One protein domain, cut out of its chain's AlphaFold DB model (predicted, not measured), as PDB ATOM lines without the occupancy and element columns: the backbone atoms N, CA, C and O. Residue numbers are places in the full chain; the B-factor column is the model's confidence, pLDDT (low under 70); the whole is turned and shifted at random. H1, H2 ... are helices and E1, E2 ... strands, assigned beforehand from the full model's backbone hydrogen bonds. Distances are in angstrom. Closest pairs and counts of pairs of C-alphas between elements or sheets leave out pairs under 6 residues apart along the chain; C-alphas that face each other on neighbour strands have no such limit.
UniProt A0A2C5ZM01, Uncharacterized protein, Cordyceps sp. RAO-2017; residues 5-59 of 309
ATOM      1  N   VAL A   5     251.768 362.539 243.756       90.00
ATOM      2  CA  VAL A   5     251.035 361.284 243.951       90.00
ATOM      3  C   VAL A   5     251.941 360.092 243.679       90.00
ATOM      4  O   VAL A   5     252.811 360.135 242.812       90.00
ATOM      5  N   ILE A   6     251.723 359.008 244.418       90.44
ATOM      6  CA  ILE A   6     252.456 357.755 244.237       90.44
ATOM      7  C   ILE A   6     251.723 356.931 243.175       90.44
ATOM      8  O   ILE A   6     250.557 356.574 243.359       90.44
ATOM      9  N   VAL A   7     252.392 356.641 242.058       83.81
ATOM     10  CA  VAL A   7     251.873 355.774 240.991       83.81
ATOM     11  C   VAL A   7     252.784 354.554 240.903       83.81
ATOM     12  O   VAL A   7     253.907 354.636 240.412       83.81
ATOM     13  N   GLY A   8     252.307 353.415 241.413       86.06
ATOM     14  CA  GLY A   8     253.155 352.238 241.629       86.06
ATOM     15  C   GLY A   8     254.121 352.472 242.794       86.06
ATOM     16  O   GLY A   8     253.664 352.783 243.889       86.06
ATOM     17  N   ASP A   9     255.429 352.369 242.530       85.19
ATOM     18  CA  ASP A   9     256.510 352.577 243.514       85.19
ATOM     19  C   ASP A   9     257.241 353.928 243.351       85.19
ATOM     20  O   ASP A   9     258.217 354.200 244.051       85.19
ATOM     21  N   ALA A  10     256.799 354.780 242.418       83.75
ATOM     22  CA  ALA A  10     257.435 356.061 242.115       83.75
ATOM     23  C   ALA A  10     256.532 357.251 242.470       83.75
ATOM     24  O   ALA A  10     255.324 357.245 242.214       83.75
ATOM     25  N   GLU A  11     257.138 358.298 243.031       89.19
ATOM     26  CA  GLU A  11     256.482 359.586 243.245       89.19
ATOM     27  C   GLU A  11     256.469 360.381 241.932       89.19
ATOM     28  O   GLU A  11     257.515 360.654 241.341       89.19
ATOM     29  N   ALA A  12     255.276 360.750 241.469       89.19
ATOM     30  CA  ALA A  12     255.062 361.537 240.262       89.19
ATOM     31  C   ALA A  12     254.253 362.799 240.581       89.19
ATOM     32  O   ALA A  12     253.415 362.820 241.484       89.19
ATOM     33  N   ALA A  13     254.472 363.873 239.826       91.56
ATOM     34  CA  ALA A  13     253.641 365.064 239.957       91.56
ATOM     35  C   ALA A  13     252.215 364.764 239.467       91.56
ATOM     36  O   ALA A  13     252.027 364.198 238.390       91.56
ATOM     37  N   LEU A  14     251.195 365.190 240.216       91.12
ATOM     38  CA  LEU A  14     249.788 364.928 239.893       91.12
ATOM     39  C   LEU A  14     249.405 365.431 238.495       91.12
ATOM     40  O   LEU A  14     248.670 364.763 237.768       91.12
ATOM     41  N   ALA A  15     249.940 366.586 238.088       89.75
ATOM     42  CA  ALA A  15     249.697 367.146 236.763       89.75
ATOM     43  C   ALA A  15     250.237 366.258 235.628       89.75
ATOM     44  O   ALA A  15     249.619 366.214 234.567       89.75
ATOM     45  N   ASP A  16     251.328 365.523 235.850       90.12
ATOM     46  CA  ASP A  16     251.901 364.611 234.852       90.12
ATOM     47  C   ASP A  16     251.022 363.361 234.676       90.12
ATOM     48  O   ASP A  16     250.944 362.809 233.584       90.12
ATOM     49  N   VAL A  17     250.318 362.941 235.735       90.31
ATOM     50  CA  VAL A  17     249.434 361.761 235.736       90.31
ATOM     51  C   VAL A  17     248.057 362.076 235.146       90.31
ATOM     52  O   VAL A  17     247.472 361.256 234.442       90.31
ATOM     53  N   MET A  18     247.509 363.256 235.441       90.62
ATOM     54  CA  MET A  18     246.149 363.636 235.029       90.62
ATOM     55  C   MET A  18     246.040 364.119 233.578       90.62
ATOM     56  O   MET A  18     244.931 364.262 233.063       90.62
ATOM     57  N   ASN A  19     247.164 364.417 232.930       90.06
ATOM     58  CA  ASN A  19     247.207 364.979 231.584       90.06
ATOM     59  C   ASN A  19     247.860 363.994 230.606       90.06
ATOM     60  O   ASN A  19     248.609 363.112 231.023       90.06
ATOM     61  N   PRO A  20     247.597 364.122 229.293       88.44
ATOM     62  CA  PRO A  20     248.247 363.280 228.296       88.44
ATOM     63  C   PRO A  20     249.782 363.406 228.348       88.44
ATOM     64  O   PRO A  20     250.310 364.478 228.678       88.44
ATOM     65  N   PRO A  21     250.507 362.332 227.981       87.94
ATOM     66  CA  PRO A  21     251.963 362.302 228.054       87.94
ATOM     67  C   PRO A  21     252.582 363.422 227.212       87.94
ATOM     68  O   PRO A  21     252.133 363.719 226.105       87.94
ATOM     69  N   GLY A  22     253.624 364.057 227.753       88.00
ATOM     70  CA  GLY A  22     254.329 365.164 227.100       88.00
ATOM     71  C   GLY A  22     253.660 366.537 227.240       88.00
ATOM     72  O   GLY A  22     254.212 367.522 226.754       88.00
ATOM     73  N   MET A  23     252.502 366.643 227.905       91.12
ATOM     74  CA  MET A  23     251.904 367.946 228.223       91.12
ATOM     75  C   MET A  23     252.515 368.576 229.483       91.12
ATOM     76  O   MET A  23     252.725 369.792 229.529       91.12
ATOM     77  N   PHE A  24     252.843 367.748 230.476       92.62
ATOM     78  CA  PHE A  24     253.502 368.149 231.716       92.62
ATOM     79  C   PHE A  24     254.725 367.266 231.992       92.62
ATOM     80  O   PHE A  24     254.761 366.103 231.585       92.62
ATOM     81  N   GLN A  25     255.732 367.852 232.642       91.44
ATOM     82  CA  GLN A  25     256.921 367.166 233.135       91.44
ATOM     83  C   GLN A  25     257.349 367.780 234.471       91.44
ATOM     84  O   GLN A  25     257.591 368.987 234.566       91.44
ATOM     85  N   GLY A  26     257.439 366.959 235.514       86.88
ATOM     86  CA  GLY A  26     257.764 367.409 236.866       86.88
ATOM     87  C   GLY A  26     256.756 368.427 237.402       86.88
ATOM     88  O   GLY A  26     257.141 369.360 238.107       86.88
ATOM     89  N   GLY A  27     255.485 368.321 237.000       87.38
ATOM     90  CA  GLY A  27     254.421 369.245 237.395       87.38
ATOM     91  C   GLY A  27     254.438 370.590 236.667       87.38
ATOM     92  O   GLY A  27     253.581 371.438 236.921       87.38
ATOM     93  N   LYS A  28     255.381 370.810 235.743       90.00
ATOM     94  CA  LYS A  28     255.440 372.013 234.906       90.00
ATOM     95  C   LYS A  28     254.873 371.717 233.527       90.00
ATOM     96  O   LYS A  28     255.182 370.690 232.929       90.00
ATOM     97  N   ARG A  29     254.052 372.634 233.011       90.75
ATOM     98  CA  ARG A  29     253.526 372.532 231.648       90.75
ATOM     99  C   ARG A  29     254.663 372.746 230.653       90.75
ATOM    100  O   ARG A  29     255.287 373.802 230.666       90.75
ATOM    101  N   VAL A  30     254.911 371.758 229.798       93.69
ATOM    102  CA  VAL A  30     255.948 371.823 228.750       93.69
ATOM    103  C   VAL A  30     255.333 372.171 227.396       93.69
ATOM    104  O   VAL A  30     255.972 372.804 226.561       93.69
ATOM    105  N   ARG A  31     254.066 371.800 227.185       91.75
ATOM    106  CA  ARG A  31     253.332 372.055 225.946       91.75
ATOM    107  C   ARG A  31     251.976 372.691 226.226       91.75
ATOM    108  O   ARG A  31     251.210 372.221 227.069       91.75
ATOM    109  N   GLU A  32     251.660 373.730 225.460       89.94
ATOM    110  CA  GLU A  32     250.355 374.382 225.517       89.94
ATOM    111  C   GLU A  32     249.237 373.537 224.905       89.94
ATOM    112  O   GLU A  32     249.446 372.736 223.990       89.94
ATOM    113  N   TRP A  33     248.023 373.743 225.420       87.25
ATOM    114  CA  TRP A  33     246.827 373.088 224.896       87.25
ATOM    115  C   TRP A  33     246.507 373.598 223.493       87.25
ATOM    116  O   TRP A  33     246.357 374.800 223.281       87.25
ATOM    117  N   SER A  34     246.331 372.681 222.546       86.69
ATOM    118  CA  SER A  34     245.991 372.996 221.159       86.69
ATOM    119  C   SER A  34     244.694 372.316 220.720       86.69
ATOM    120  O   SER A  34     244.166 371.431 221.392       86.69
ATOM    121  N   GLN A  35     244.175 372.695 219.550       83.81
ATOM    122  CA  GLN A  35     242.980 372.070 218.974       83.81
ATOM    123  C   GLN A  35     243.175 370.572 218.669       83.81
ATOM    124  O   GLN A  35     242.204 369.828 218.640       83.81
ATOM    125  N   LYS A  36     244.423 370.106 218.514       85.44
ATOM    126  CA  LYS A  36     244.752 368.683 218.316       85.44
ATOM    127  C   LYS A  36     244.583 367.843 219.584       85.44
ATOM    128  O   LYS A  36     244.439 366.632 219.488       85.44
ATOM    129  N   ASP A  37     244.604 368.483 220.752       86.50
ATOM    130  CA  ASP A  37     244.472 367.819 222.056       86.50
ATOM    131  C   ASP A  37     242.997 367.707 222.487       86.50
ATOM    132  O   ASP A  37     242.658 367.130 223.519       86.50
ATOM    133  N   VAL A  38     242.093 368.265 221.679       88.31
ATOM    134  CA  VAL A  38     240.653 368.216 221.887       88.31
ATOM    135  C   VAL A  38     240.138 366.801 221.627       88.31
ATOM    136  O   VAL A  38     240.411 366.199 220.593       88.31
ATOM    137  N   LEU A  39     239.352 366.277 222.570       88.19
ATOM    138  CA  LEU A  39     238.795 364.932 222.460       88.19
ATOM    139  C   LEU A  39     237.900 364.796 221.211       88.19
ATOM    140  O   LEU A  39     237.102 365.706 220.955       88.19
ATOM    141  N   PRO A  40     237.943 363.647 220.502       87.44
ATOM    142  CA  PRO A  40     237.174 363.428 219.272       87.44
ATOM    143  C   PRO A  40     235.663 363.664 219.404       87.44
ATOM    144  O   PRO A  40     235.028 364.124 218.464       87.44
ATOM    145  N   LEU A  41     235.087 363.382 220.577       86.25
ATOM    146  CA  LEU A  41     233.655 363.560 220.863       86.25
ATOM    147  C   LEU A  41     233.329 364.882 221.568       86.25
ATOM    148  O   LEU A  41     232.236 365.056 222.105       86.25
ATOM    149  N   SER A  42     234.281 365.807 221.652       89.31
ATOM    150  CA  SER A  42     234.022 367.082 222.308       89.31
ATOM    151  C   SER A  42     233.101 367.963 221.460       89.31
ATOM    152  O   SER A  42     233.195 368.011 220.233       89.31
ATOM    153  N   ALA A  43     232.273 368.759 222.133       86.38
ATOM    154  CA  ALA A  43     231.427 369.742 221.466       86.38
ATOM    155  C   ALA A  43     232.228 370.821 220.713       86.38
ATOM    156  O   ALA A  43     231.685 371.465 219.829       86.38
ATOM    157  N   LYS A  44     233.522 371.005 221.016       82.69
ATOM    158  CA  LYS A  44     234.390 371.940 220.283       82.69
ATOM    159  C   LYS A  44     234.657 371.510 218.840       82.69
ATOM    160  O   LYS A  44     234.960 372.359 218.021       82.69
ATOM    161  N   LEU A  45     234.558 370.219 218.527       83.50
ATOM    162  CA  LEU A  45     234.723 369.724 217.155       83.50
ATOM    163  C   LEU A  45     233.403 369.703 216.373       83.50
ATOM    164  O   LEU A  45     233.402 369.403 215.183       83.50
ATOM    165  N   ILE A  46     232.281 370.017 217.027       86.56
ATOM    166  CA  ILE A  46     230.969 370.065 216.390       86.56
ATOM    167  C   ILE A  46     230.812 371.442 215.716       86.56
ATOM    168  O   ILE A  46     230.865 372.458 216.422       86.56
ATOM    169  N   PRO A  47     230.601 371.515 214.384       84.69
ATOM    170  CA  PRO A  47     230.558 372.780 213.639       84.69
ATOM    171  C   PRO A  47     229.562 373.812 214.190       84.69
ATOM    172  O   PRO A  47     229.810 375.019 214.141       84.69
ATOM    173  N   GLU A  48     228.444 373.351 214.748       86.19
ATOM    174  CA  GLU A  48     227.386 374.181 215.333       86.19
ATOM    175  C   GLU A  48     227.767 374.795 216.694       86.19
ATOM    176  O   GLU A  48     227.116 375.731 217.168       86.19
ATOM    177  N   PHE A  49     228.800 374.274 217.356       80.94
ATOM    178  CA  PHE A  49     229.219 374.694 218.695       80.94
ATOM    179  C   PHE A  49     230.560 375.427 218.707       80.94
ATOM    180  O   PHE A  49     230.742 376.293 219.561       80.94
ATOM    181  N   ASP A  50     231.449 375.157 217.749       80.56
ATOM    182  CA  ASP A  50     232.760 375.820 217.639       80.56
ATOM    183  C   ASP A  50     232.649 377.331 217.351       80.56
ATOM    184  O   ASP A  50     233.477 378.135 217.764       80.56
ATOM    185  N   ARG A  51     231.553 377.764 216.716       80.62
ATOM    186  CA  ARG A  51     231.309 379.178 216.362       80.62
ATOM    187  C   ARG A  51     230.740 380.028 217.499       80.62
ATOM    188  O   ARG A  51     230.366 381.182 217.286       80.62
ATOM    189  N   ARG A  52     230.595 379.464 218.697       84.00
ATOM    190  CA  ARG A  52     230.029 380.183 219.841       84.00
ATOM    191  C   ARG A  52     231.101 381.072 220.459       84.00
ATOM    192  O   ARG A  52     232.173 380.600 220.819       84.00
ATOM    193  N   GLN A  53     230.788 382.352 220.626       81.19
ATOM    194  CA  GLN A  53     231.665 383.270 221.345       81.19
ATOM    195  C   GLN A  53     231.729 382.887 222.827       81.19
ATOM    196  O   GLN A  53     230.711 382.555 223.445       81.19
ATOM    197  N   SER A  54     232.929 382.926 223.407       84.38
ATOM    198  CA  SER A  54     233.094 382.755 224.847       84.38
ATOM    199  C   SER A  54     232.496 383.968 225.546       84.38
ATOM    200  O   SER A  54     232.832 385.106 225.233       84.38
ATOM    201  N   ILE A  55     231.653 383.749 226.554       82.62
ATOM    202  CA  ILE A  55     231.080 384.855 227.332       82.62
ATOM    203  C   ILE A  55     232.163 385.720 228.004       82.62
ATOM    204  O   ILE A  55     231.946 386.902 228.245       82.62
ATOM    205  N   ARG A  56     233.360 385.166 228.258       83.75
ATOM    206  CA  ARG A  56     234.510 385.932 228.774       83.75
ATOM    207  C   ARG A  56     234.939 387.043 227.812       83.75
ATOM    208  O   ARG A  56     235.384 388.093 228.269       83.75
ATOM    209  N   ASP A  57     234.741 386.849 226.513       83.12
ATOM    210  CA  ASP A  57     235.099 387.830 225.489       83.12
ATOM    211  C   ASP A  57     234.154 389.040 225.527       83.12
ATOM    212  O   ASP A  57     234.579 390.151 225.236       83.12
ATOM    213  N   MET A  58     232.911 388.871 226.002       82.56
ATOM    214  CA  MET A  58     231.974 389.987 226.202       82.56
ATOM    215  C   MET A  58     232.378 390.913 227.360       82.56
ATOM    216  O   MET A  58     232.001 392.082 227.374       82.56
ATOM    217  N   PHE A  59     233.138 390.403 228.333       82.56
ATOM    218  CA  PHE A  59     233.610 391.177 229.489       82.56
ATOM    219  C   PHE A  59     235.034 391.704 229.320       82.56
ATOM    220  O   PHE A  59     235.449 392.616 230.035       82.56
TER     221      PHE A  59
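What this domain is: This is residues 5 to 59 of the 309 residues of an uncharacterized protein of Cordyceps sp. RAO-2017 (UniProt A0A2C5ZM01). With little regular structure, this is a drawn-out chain: a small hairpin, E1 and E2, with short helix H1 directly after it at one end, a long stretch without named elements, residues 19 to 46, and short helices H2 and H3 at the other end. Residues 53 to 59 stick out. The 55 printed residues hold E1, E2, H1, H2, H3 in that order, 21 residues in a mixed class, with an antiparallel sheet E1 - E2. It is extended, radius of gyration of the C-alphas 15.8 A, spanning 46 by 27 by 16 A.

Where its parts are: E1, residues 5 to 7, 6.3 A long, begins at C-alpha 5 (251.035, 361.284, 243.951). E2 is residues 10 to 13, 10.0 A; H1 14 to 18, 6.2 A; H2 47 to 50, 5.5 A. H3, residues 55 to 59, 7.1 A, ends at C-alpha 59 (233.610, 391.177, 229.489).

How they stand to each other: Hairpin E1 and E2 is antiparallel at 133 degrees, with N 5 and O 12 within hydrogen-bond range at 2.8 A. The closest C-alphas of E1 and H1, Val 5 and Leu 14, are 5.6 A apart. Residues 24 to 25 pair antiparallel with 28 to 29. H2 and H3 are apart. H1 has its O i to N i+4 pair within hydrogen-bond range; H3 has 0 of 1, but 2 of 2 O i to N i+3 pairs; H2 is too short for an i+4 pair.

The domain as a whole: The farthest C-alphas, Asp 9 and Met 58, are 48.0 A apart. The printed part has no cut; the link H1 to H2 is long, 28 residues. No printed residue is under 70 in pLDDT.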